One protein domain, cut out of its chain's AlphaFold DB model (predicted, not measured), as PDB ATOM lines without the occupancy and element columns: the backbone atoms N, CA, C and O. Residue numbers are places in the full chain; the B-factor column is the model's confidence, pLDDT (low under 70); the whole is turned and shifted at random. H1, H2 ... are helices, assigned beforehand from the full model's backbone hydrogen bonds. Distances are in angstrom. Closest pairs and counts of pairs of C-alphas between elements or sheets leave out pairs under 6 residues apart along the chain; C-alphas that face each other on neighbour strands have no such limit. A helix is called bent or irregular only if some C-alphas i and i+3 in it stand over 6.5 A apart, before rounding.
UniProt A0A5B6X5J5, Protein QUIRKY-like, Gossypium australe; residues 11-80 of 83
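This is residues 11 to 80 of the 83 residues of the protein "Protein QUIRKY-like" of Gossypium australe (UniProt A0A5B6X5J5). The longest helix, H1, stands off by itself and sticks out, together with most of the long loop after it, from a small body that is a helical hairpin of H2 and H3. Between H1 and the hairpin the model is open, and the chain crosses from one to the other on the long loop of residues 28 to 43. The printed part has 70 residues, with three named helices in the order H1, H2, H3 and no named strand; its class is all helix, with 41 residues in the helices. The whole is loose, with a radius of gyration of the C-alphas of 14.6 A, and the C-alphas span 34 by 31 by 24 A along their three main axes.

Find C-alpha 11 at (-3.323, 12.945, -99.461), where H1 begins; H1 is residues 11 to 27, 24.4 A from first to last C-alpha, and ends at C-alpha 27 at (13.610, 8.033, -116.371). H1 is neither bent nor irregular, but only just: C-alphas 13 and 16 are 6.0 A apart. Look next at residues 44 to 56 for H2, 18.2 A long. H3 is residues 68 to 78, 15.7 A long, and ends at C-alpha 78 at (-0.318, 9.456, -137.323). H3 is irregular, with C-alphas 69 and 72 7.2 A apart.

Start at H1, which touches no helix: it is apart from H2 and apart from H3. Residues 11 to 41, of which 11 to 27 belong to H1, stand free. Farther along you reach the hairpin of H2 and H3, which touch and run opposite ways at a shallow tilt of 10 degrees. Their closest C-alphas are those of Leu 45 and Gln 73, 6.0 A apart, and H2 touches H3 with residues 44 to 49 alone. From centre to centre the two helices are 12.5 A apart. In the backbone, each O i to N i+4 pair of H2 is within hydrogen-bond range, against 11 of 13 in H1 and 5 of 7 in H3.

Look to Leu 11 and Val 79 for the two C-alphas farthest apart, 41.3 A. Without residues 11 to 41 the body has 39 residues and spans 30 by 19 by 13 A, with a radius of gyration of 10.1 A. Both links are long, with 16 residues between H1 and H2 and 11 between H2 and H3. The printed part has no cut. Its mean pLDDT is 79.4; read the B-factor column at residues 11 to 14, 30 to 31 and 78 to 80 and you will find values under 70.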
ATOM      1  N   LEU A  11      -3.614  13.955 -98.442       50.44
ATOM      2  CA  LEU A  11      -3.323  12.945 -99.461       50.44
ATOM      3  C   LEU A  11      -3.203  13.564-100.861       50.44
ATOM      4  O   LEU A  11      -2.343  13.141-101.636       50.44
ATOM      5  N   ASP A  12      -3.973  14.615-101.149       54.88
ATOM      6  CA  ASP A  12      -4.050  15.242-102.476       54.88
ATOM      7  C   ASP A  12      -2.732  15.935-102.890       54.88
ATOM      8  O   ASP A  12      -2.333  15.917-104.055       54.88
ATOM      9  N   LYS A  13      -1.962  16.458-101.923       55.09
ATOM     10  CA  LYS A  13      -0.614  17.006-102.178       55.09
ATOM     11  C   LYS A  13       0.488  15.943-102.161       55.09
ATOM     12  O   LYS A  13       1.499  16.114-102.847       55.09
ATOM     13  N   SER A  14       0.319  14.848-101.414       64.62
ATOM     14  CA  SER A  14       1.352  13.806-101.286       64.62
ATOM     15  C   SER A  14       1.428  12.863-102.495       64.62
ATOM     16  O   SER A  14       2.523  12.431-102.866       64.62
ATOM     17  N   GLN A  15       0.306  12.586-103.170       70.12
ATOM     18  CA  GLN A  15       0.286  11.636-104.288       70.12
ATOM     19  C   GLN A  15       0.992  12.164-105.538       70.12
ATOM     20  O   GLN A  15       1.738  11.421-106.179       70.12
ATOM     21  N   ALA A  16       0.852  13.456-105.849       76.94
ATOM     22  CA  ALA A  16       1.580  14.075-106.956       76.94
ATOM     23  C   ALA A  16       3.104  13.925-106.790       76.94
ATOM     24  O   ALA A  16       3.803  13.589-107.747       76.94
ATOM     25  N   GLY A  17       3.611  14.101-105.565       78.69
ATOM     26  CA  GLY A  17       5.024  13.900-105.240       78.69
ATOM     27  C   GLY A  17       5.495  12.461-105.472       78.69
ATOM     28  O   GLY A  17       6.571  12.258-106.036       78.69
ATOM     29  N   LEU A  18       4.675  11.468-105.108       82.50
ATOM     30  CA  LEU A  18       4.959  10.049-105.354       82.50
ATOM     31  C   LEU A  18       5.024   9.736-106.855       82.50
ATOM     32  O   LEU A  18       5.993   9.128-107.309       82.50
ATOM     33  N   TYR A  19       4.062  10.226-107.644       81.06
ATOM     34  CA  TYR A  19       4.074  10.041-109.098       81.06
ATOM     35  C   TYR A  19       5.290  10.702-109.758       81.06
ATOM     36  O   TYR A  19       5.932  10.098-110.617       81.06
ATOM     37  N   ILE A  20       5.653  11.919-109.335       83.12
ATOM     38  CA  ILE A  20       6.847  12.618-109.830       83.12
ATOM     39  C   ILE A  20       8.113  11.816-109.504       83.12
ATOM     40  O   ILE A  20       8.958  11.609-110.379       83.12
ATOM     41  N   HIS A  21       8.241  11.331-108.268       83.88
ATOM     42  CA  HIS A  21       9.373  10.508-107.850       83.88
ATOM     43  C   HIS A  21       9.484   9.222-108.684       83.88
ATOM     44  O   HIS A  21      10.569   8.891-109.173       83.88
ATOM     45  N   ASP A  22       8.369   8.531-108.918       83.31
ATOM     46  CA  ASP A  22       8.339   7.321-109.738       83.31
ATOM     47  C   ASP A  22       8.712   7.599-111.198       83.31
ATOM     48  O   ASP A  22       9.521   6.863-111.772       83.31
ATOM     49  N   ILE A  23       8.234   8.704-111.780       82.62
ATOM     50  CA  ILE A  23       8.629   9.151-113.124       82.62
ATOM     51  C   ILE A  23      10.143   9.395-113.189       82.62
ATOM     52  O   ILE A  23      10.801   8.943-114.132       82.62
ATOM     53  N   HIS A  24      10.731  10.062-112.190       82.81
ATOM     54  CA  HIS A  24      12.181  10.270-112.125       82.81
ATOM     55  C   HIS A  24      12.956   8.951-112.006       82.81
ATOM     56  O   HIS A  24      13.957   8.762-112.708       82.81
ATOM     57  N   ARG A  25      12.477   8.014-111.179       84.00
ATOM     58  CA  ARG A  25      13.062   6.674-111.023       84.00
ATOM     59  C   ARG A  25      12.949   5.831-112.295       84.00
ATOM     60  O   ARG A  25      13.835   5.031-112.579       84.00
ATOM     61  N   MET A  26      11.879   5.987-113.067       80.31
ATOM     62  CA  MET A  26      11.727   5.327-114.365       80.31
ATOM     63  C   MET A  26      12.624   5.962-115.429       80.31
ATOM     64  O   MET A  26      13.270   5.243-116.187       80.31
ATOM     65  N   LYS A  27      12.739   7.295-115.445       80.75
ATOM     66  CA  LYS A  27      13.610   8.033-116.371       80.75
ATOM     67  C   LYS A  27      15.082   7.645-116.222       80.75
ATOM     68  O   LYS A  27      15.784   7.543-117.225       80.75
ATOM     69  N   SER A  28      15.558   7.406-114.999       76.62
ATOM     70  CA  SER A  28      16.951   6.992-114.770       76.62
ATOM     71  C   SER A  28      17.280   5.607-115.344       76.62
ATOM     72  O   SER A  28      18.449   5.321-115.589       76.62
ATOM     73  N   ARG A  29      16.269   4.765-115.608       73.75
ATOM     74  CA  ARG A  29      16.429   3.394-116.126       73.75
ATOM     75  C   ARG A  29      16.565   3.302-117.643       73.75
ATOM     76  O   ARG A  29      16.895   2.230-118.142       73.75
ATOM     77  N   GLY A  30      16.351   4.384-118.388       63.91
ATOM     78  CA  GLY A  30      16.637   4.373-119.818       63.91
ATOM     79  C   GLY A  30      15.944   5.464-120.621       63.91
ATOM     80  O   GLY A  30      14.741   5.673-120.511       63.91
ATOM     81  N   ARG A  31      16.735   6.047-121.531       66.00
ATOM     82  CA  ARG A  31      16.411   7.072-122.540       66.00
ATOM     83  C   ARG A  31      16.354   8.518-122.036       66.00
ATOM     84  O   ARG A  31      15.866   8.854-120.963       66.00
ATOM     85  N   ARG A  32      16.854   9.409-122.895       75.62
ATOM     86  CA  ARG A  32      16.818  10.866-122.738       75.62
ATOM     87  C   ARG A  32      15.391  11.361-123.002       75.62
ATOM     88  O   ARG A  32      15.065  11.741-124.118       75.62
ATOM     89  N   LEU A  33      14.543  11.320-121.975       76.44
ATOM     90  CA  LEU A  33      13.167  11.824-122.026       76.44
ATOM     91  C   LEU A  33      13.128  13.349-121.832       76.44
ATOM     92  O   LEU A  33      13.748  13.878-120.898       76.44
ATOM     93  N   LYS A  34      12.374  14.031-122.697       80.56
ATOM     94  CA  LYS A  34      11.989  15.442-122.575       80.56
ATOM     95  C   LYS A  34      10.479  15.523-122.365       80.56
ATOM     96  O   LYS A  34       9.748  14.698-122.901       80.56
ATOM     97  N   PHE A  35      10.046  16.503-121.584       82.38
ATOM     98  CA  PHE A  35       8.636  16.807-121.374       82.38
ATOM     99  C   PHE A  35       8.356  18.153-122.023       82.38
ATOM    100  O   PHE A  35       9.079  19.116-121.766       82.38
ATOM    101  N   GLU A  36       7.333  18.202-122.863       87.50
ATOM    102  CA  GLU A  36       6.919  19.402-123.578       87.50
ATOM    103  C   GLU A  36       5.428  19.612-123.343       87.50
ATOM    104  O   GLU A  36       4.646  18.659-123.303       87.50
ATOM    105  N   PHE A  37       5.042  20.867-123.138       88.25
ATOM    106  CA  PHE A  37       3.638  21.222-123.038       88.25
ATOM    107  C   PHE A  37       3.043  21.280-124.442       88.25
ATOM    108  O   PHE A  37       3.535  22.016-125.297       88.25
ATOM    109  N   ILE A  38       1.957  20.541-124.656       87.31
ATOM    110  CA  ILE A  38       1.188  20.571-125.898       87.31
ATOM    111  C   ILE A  38      -0.264  20.964-125.604       87.31
ATOM    112  O   ILE A  38      -0.810  20.580-124.563       87.31
ATOM    113  N   PRO A  39      -0.918  21.730-126.495       89.00
ATOM    114  CA  PRO A  39      -2.320  22.075-126.324       89.00
ATOM    115  C   PRO A  39      -3.188  20.815-126.367       89.00
ATOM    116  O   PRO A  39      -2.874  19.843-127.053       89.00
ATOM    117  N   ARG A  40      -4.338  20.848-125.686       84.75
ATOM    118  CA  ARG A  40      -5.283  19.718-125.632       84.75
ATOM    119  C   ARG A  40      -5.676  19.197-127.017       84.75
ATOM    120  O   ARG A  40      -5.810  17.994-127.186       84.75
ATOM    121  N   SER A  41      -5.839  20.086-127.997       83.81
ATOM    122  CA  SER A  41      -6.168  19.724-129.383       83.81
ATOM    123  C   SER A  41      -5.074  18.911-130.082       83.81
ATOM    124  O   SER A  41      -5.370  18.190-131.027       83.81
ATOM    125  N   ALA A  42      -3.822  19.018-129.632       82.88
ATOM    126  CA  ALA A  42      -2.705  18.195-130.090       82.88
ATOM    127  C   ALA A  42      -2.501  16.934-129.229       82.88
ATOM    128  O   ALA A  42      -1.708  16.078-129.595       82.88
ATOM    129  N   ASN A  43      -3.218  16.810-128.106       88.44
ATOM    130  CA  ASN A  43      -3.189  15.656-127.203       88.44
ATOM    131  C   ASN A  43      -4.555  14.945-127.145       88.44
ATOM    132  O   ASN A  43      -5.000  14.486-126.088       88.44
ATOM    133  N   SER A  44      -5.255  14.921-128.280       86.50
ATOM    134  CA  SER A  44      -6.605  14.366-128.437       86.50
ATOM    135  C   SER A  44      -6.667  12.898-128.026       86.50
ATOM    136  O   SER A  44      -7.574  12.516-127.287       86.50
ATOM    137  N   LEU A  45      -5.678  12.094-128.422       85.81
ATOM    138  CA  LEU A  45      -5.609  10.678-128.070       85.81
ATOM    139  C   LEU A  45      -5.541  10.443-126.555       85.81
ATOM    140  O   LEU A  45      -6.354   9.695-126.012       85.81
ATOM    141  N   ALA A  46      -4.613  11.101-125.850       87.94
ATOM    142  CA  ALA A  46      -4.507  10.954-124.396       87.94
ATOM    143  C   ALA A  46      -5.771  11.456-123.691       87.94
ATOM    144  O   ALA A  46      -6.196  10.885-122.687       87.94
ATOM    145  N   HIS A  47      -6.395  12.503-124.235       89.19
ATOM    146  CA  HIS A  47      -7.655  13.003-123.717       89.19
ATOM    147  C   HIS A  47      -8.784  11.964-123.832       89.19
ATOM    148  O   HIS A  47      -9.463  11.714-122.835       89.19
ATOM    149  N   ILE A  48      -8.949  11.323-124.995       89.00
ATOM    150  CA  ILE A  48      -9.944  10.258-125.206       89.00
ATOM    151  C   ILE A  48      -9.693   9.097-124.246       89.00
ATOM    152  O   ILE A  48     -10.617   8.661-123.563       89.00
ATOM    153  N   LEU A  49      -8.442   8.641-124.142       88.62
ATOM    154  CA  LEU A  49      -8.060   7.552-123.242       88.62
ATOM    155  C   LEU A  49      -8.425   7.863-121.790       88.62
ATOM    156  O   LEU A  49      -9.029   7.026-121.121       88.62
ATOM    157  N   ALA A  50      -8.110   9.067-121.309       88.56
ATOM    158  CA  ALA A  50      -8.437   9.481-119.950       88.56
ATOM    159  C   ALA A  50      -9.954   9.549-119.718       88.56
ATOM    160  O   ALA A  50     -10.443   9.068-118.696       88.56
ATOM    161  N   THR A  51     -10.713  10.109-120.664       89.69
ATOM    162  CA  THR A  51     -12.172  10.238-120.545       89.69
ATOM    163  C   THR A  51     -12.877   8.887-120.588       89.69
ATOM    164  O   THR A  51     -13.753   8.630-119.763       89.69
ATOM    165  N   GLU A  52     -12.482   8.002-121.501       88.25
ATOM    166  CA  GLU A  52     -13.059   6.663-121.609       88.25
ATOM    167  C   GLU A  52     -12.717   5.791-120.404       88.25
ATOM    168  O   GLU A  52     -13.605   5.138-119.852       88.25
ATOM    169  N   SER A  53     -11.467   5.837-119.942       87.50
ATOM    170  CA  SER A  53     -11.027   5.109-118.746       87.50
ATOM    171  C   SER A  53     -11.764   5.595-117.497       87.50
ATOM    172  O   SER A  53     -12.248   4.784-116.708       87.50
ATOM    173  N   LEU A  54     -11.955   6.913-117.355       88.56
ATOM    174  CA  LEU A  54     -12.738   7.488-116.263       88.56
ATOM    175  C   LEU A  54     -14.207   7.045-116.319       88.56
ATOM    176  O   LEU A  54     -14.767   6.651-115.297       88.56
ATOM    177  N   ARG A  55     -14.826   7.063-117.508       89.25
ATOM    178  CA  ARG A  55     -16.216   6.621-117.711       89.25
ATOM    179  C   ARG A  55     -16.405   5.151-117.338       89.25
ATOM    180  O   ARG A  55     -17.415   4.800-116.734       89.25
ATOM    181  N   ARG A  56     -15.436   4.307-117.690       88.56
ATOM    182  CA  ARG A  56     -15.447   2.863-117.413       88.56
ATOM    183  C   ARG A  56     -14.977   2.518-115.997       88.56
ATOM    184  O   ARG A  56     -15.172   1.389-115.565       88.56
ATOM    185  N   LYS A  57     -14.416   3.489-115.263       89.25
ATOM    186  CA  LYS A  57     -13.726   3.299-113.973       89.25
ATOM    187  C   LYS A  57     -12.596   2.266-114.065       89.25
ATOM    188  O   LYS A  57     -12.373   1.490-113.140       89.25
ATOM    189  N   GLU A  58     -11.887   2.270-115.189       82.56
ATOM    190  CA  GLU A  58     -10.800   1.340-115.485       82.56
ATOM    191  C   GLU A  58      -9.444   2.045-115.374       82.56
ATOM    192  O   GLU A  58      -9.253   3.146-115.887       82.56
ATOM    193  N   GLY A  59      -8.483   1.394-114.716       77.81
ATOM    194  CA  GLY A  59      -7.078   1.793-114.728       77.81
ATOM    195  C   GLY A  59      -6.297   0.859-115.643       77.81
ATOM    196  O   GLY A  59      -5.954  -0.246-115.232       77.81
ATOM    197  N   ILE A  60      -6.040   1.279-116.881       74.50
ATOM    198  CA  ILE A  60      -5.349   0.454-117.879       74.50
ATOM    199  C   ILE A  60      -3.934   0.963-118.151       74.50
ATOM    200  O   ILE A  60      -3.703   2.158-118.335       74.50
ATOM    201  N   TYR A  61      -2.982   0.034-118.223       76.81
ATOM    202  CA  TYR A  61      -1.643   0.313-118.731       76.81
ATOM    203  C   TYR A  61      -1.587   0.014-120.227       76.81
ATOM    204  O   TYR A  61      -1.889  -1.098-120.661       76.81
ATOM    205  N   LEU A  62      -1.153   0.996-121.016       80.62
ATOM    206  CA  LEU A  62      -0.943   0.815-122.448       80.62
ATOM    207  C   LEU A  62       0.386   0.104-122.686       80.62
ATOM    208  O   LEU A  62       1.452   0.651-122.405       80.62
ATOM    209  N   THR A  63       0.320  -1.113-123.220       77.19
ATOM    210  CA  THR A  63       1.504  -1.904-123.569       77.19
ATOM    211  C   THR A  63       1.508  -2.144-125.073       77.19
ATOM    212  O   THR A  63       0.734  -2.952-125.579       77.19
ATOM    213  N   ASN A  64       2.366  -1.415-125.792       75.12
ATOM    214  CA  ASN A  64       2.587  -1.510-127.245       75.12
ATOM    215  C   ASN A  64       1.351  -1.302-128.150       75.12
ATOM    216  O   ASN A  64       1.468  -1.441-129.363       75.12
ATOM    217  N   SER A  65       0.184  -0.982-127.593       78.19
ATOM    218  CA  SER A  65      -1.082  -0.848-128.318       78.19
ATOM    219  C   SER A  65      -2.049   0.070-127.571       78.19
ATOM    220  O   SER A  65      -1.871   0.333-126.375       78.19
ATOM    221  N   VAL A  66      -3.060   0.567-128.289       81.25
ATOM    222  CA  VAL A  66      -4.191   1.304-127.714       81.25
ATOM    223  C   VAL A  66      -5.452   0.434-127.739       81.25
ATOM    224  O   VAL A  66      -5.554  -0.451-128.585       81.25
ATOM    225  N   PRO A  67      -6.422   0.659-126.839       81.81
ATOM    226  CA  PRO A  67      -7.726   0.012-126.907       81.81
ATOM    227  C   PRO A  67      -8.471   0.365-128.198       81.81
ATOM    228  O   PRO A  67      -8.319   1.472-128.714       81.81
ATOM    229  N   SER A  68      -9.357  -0.528-128.645       81.62
ATOM    230  CA  SER A  68     -10.092  -0.402-129.914       81.62
ATOM    231  C   SER A  68     -10.833   0.925-130.092       81.62
ATOM    232  O   SER A  68     -10.886   1.469-131.188       81.62
ATOM    233  N   TYR A  69     -11.351   1.507-129.008       77.81
ATOM    234  CA  TYR A  69     -12.046   2.798-129.044       77.81
ATOM    235  C   TYR A  69     -11.132   4.003-129.349       77.81
ATOM    236  O   TYR A  69     -11.631   5.101-129.579       77.81
ATOM    237  N   ALA A  70      -9.810   3.827-129.305       80.62
ATOM    238  CA  ALA A  70      -8.810   4.865-129.539       80.62
ATOM    239  C   ALA A  70      -7.967   4.617-130.808       80.62
ATOM    240  O   ALA A  70      -7.175   5.481-131.186       80.62
ATOM    241  N   GLU A  71      -8.139   3.475-131.484       82.44
ATOM    242  CA  GLU A  71      -7.386   3.106-132.694       82.44
ATOM    243  C   GLU A  71      -7.616   4.089-133.849       82.44
ATOM    244  O   GLU A  71      -6.662   4.518-134.502       82.44
ATOM    245  N   ASP A  72      -8.862   4.528-134.051       79.81
ATOM    246  CA  ASP A  72      -9.201   5.501-135.094       79.81
ATOM    247  C   ASP A  72      -8.502   6.849-134.871       79.81
ATOM    248  O   ASP A  72      -8.023   7.479-135.819       79.81
ATOM    249  N   GLN A  73      -8.376   7.280-133.610       78.19
ATOM    250  CA  GLN A  73      -7.661   8.511-133.277       78.19
ATOM    251  C   GLN A  73      -6.152   8.357-133.496       78.19
ATOM    252  O   GLN A  73      -5.540   9.276-134.031       78.19
ATOM    253  N   VAL A  74      -5.555   7.205-133.158       79.56
ATOM    254  CA  VAL A  74      -4.138   6.926-133.470       79.56
ATOM    255  C   VAL A  74      -3.888   7.033-134.966       79.56
ATOM    256  O   VAL A  74      -2.900   7.635-135.387       79.56
ATOM    257  N   ARG A  75      -4.795   6.486-135.780       78.56
ATOM    258  CA  ARG A  75      -4.679   6.560-137.234       78.56
ATOM    259  C   ARG A  75      -4.721   8.012-137.708       78.56
ATOM    260  O   ARG A  75      -3.837   8.418-138.459       78.56
ATOM    261  N   ASN A  76      -5.677   8.801-137.226       76.31
ATOM    262  CA  ASN A  76      -5.815  10.211-137.602       76.31
ATOM    263  C   ASN A  76      -4.623  11.067-137.147       76.31
ATOM    264  O   ASN A  76      -4.148  11.905-137.911       76.31
ATOM    265  N   ASP A  77      -4.105  10.828-135.942       71.56
ATOM    266  CA  ASP A  77      -2.955  11.558-135.405       71.56
ATOM    267  C   ASP A  77      -1.649  11.166-136.120       71.56
ATOM    268  O   ASP A  77      -0.788  12.018-136.312       71.56
ATOM    269  N   SER A  78      -1.506   9.914-136.577       67.88
ATOM    270  CA  SER A  78      -0.318   9.456-137.323       67.88
ATOM    271  C   SER A  78      -0.212  10.020-138.744       67.88
ATOM    272  O   SER A  78       0.884  10.110-139.292       67.88
ATOM    273  N   VAL A  79      -1.345  10.404-139.338       63.59
ATOM    274  CA  VAL A  79      -1.418  11.020-140.675       63.59
ATOM    275  C   VAL A  79      -1.090  12.516-140.624       63.59
ATOM    276  O   VAL A  79      -0.821  13.131-141.654       63.59
ATOM    277  N   ARG A  80      -1.089  13.125-139.435       58.09
ATOM    278  CA  ARG A  80      -0.821  14.549-139.279       58.09
ATOM    279  C   ARG A  80       0.680  14.817-139.442       58.09
ATOM    280  O   ARG A  80       1.482  14.390-138.616       58.09
TER     281      ARG A  80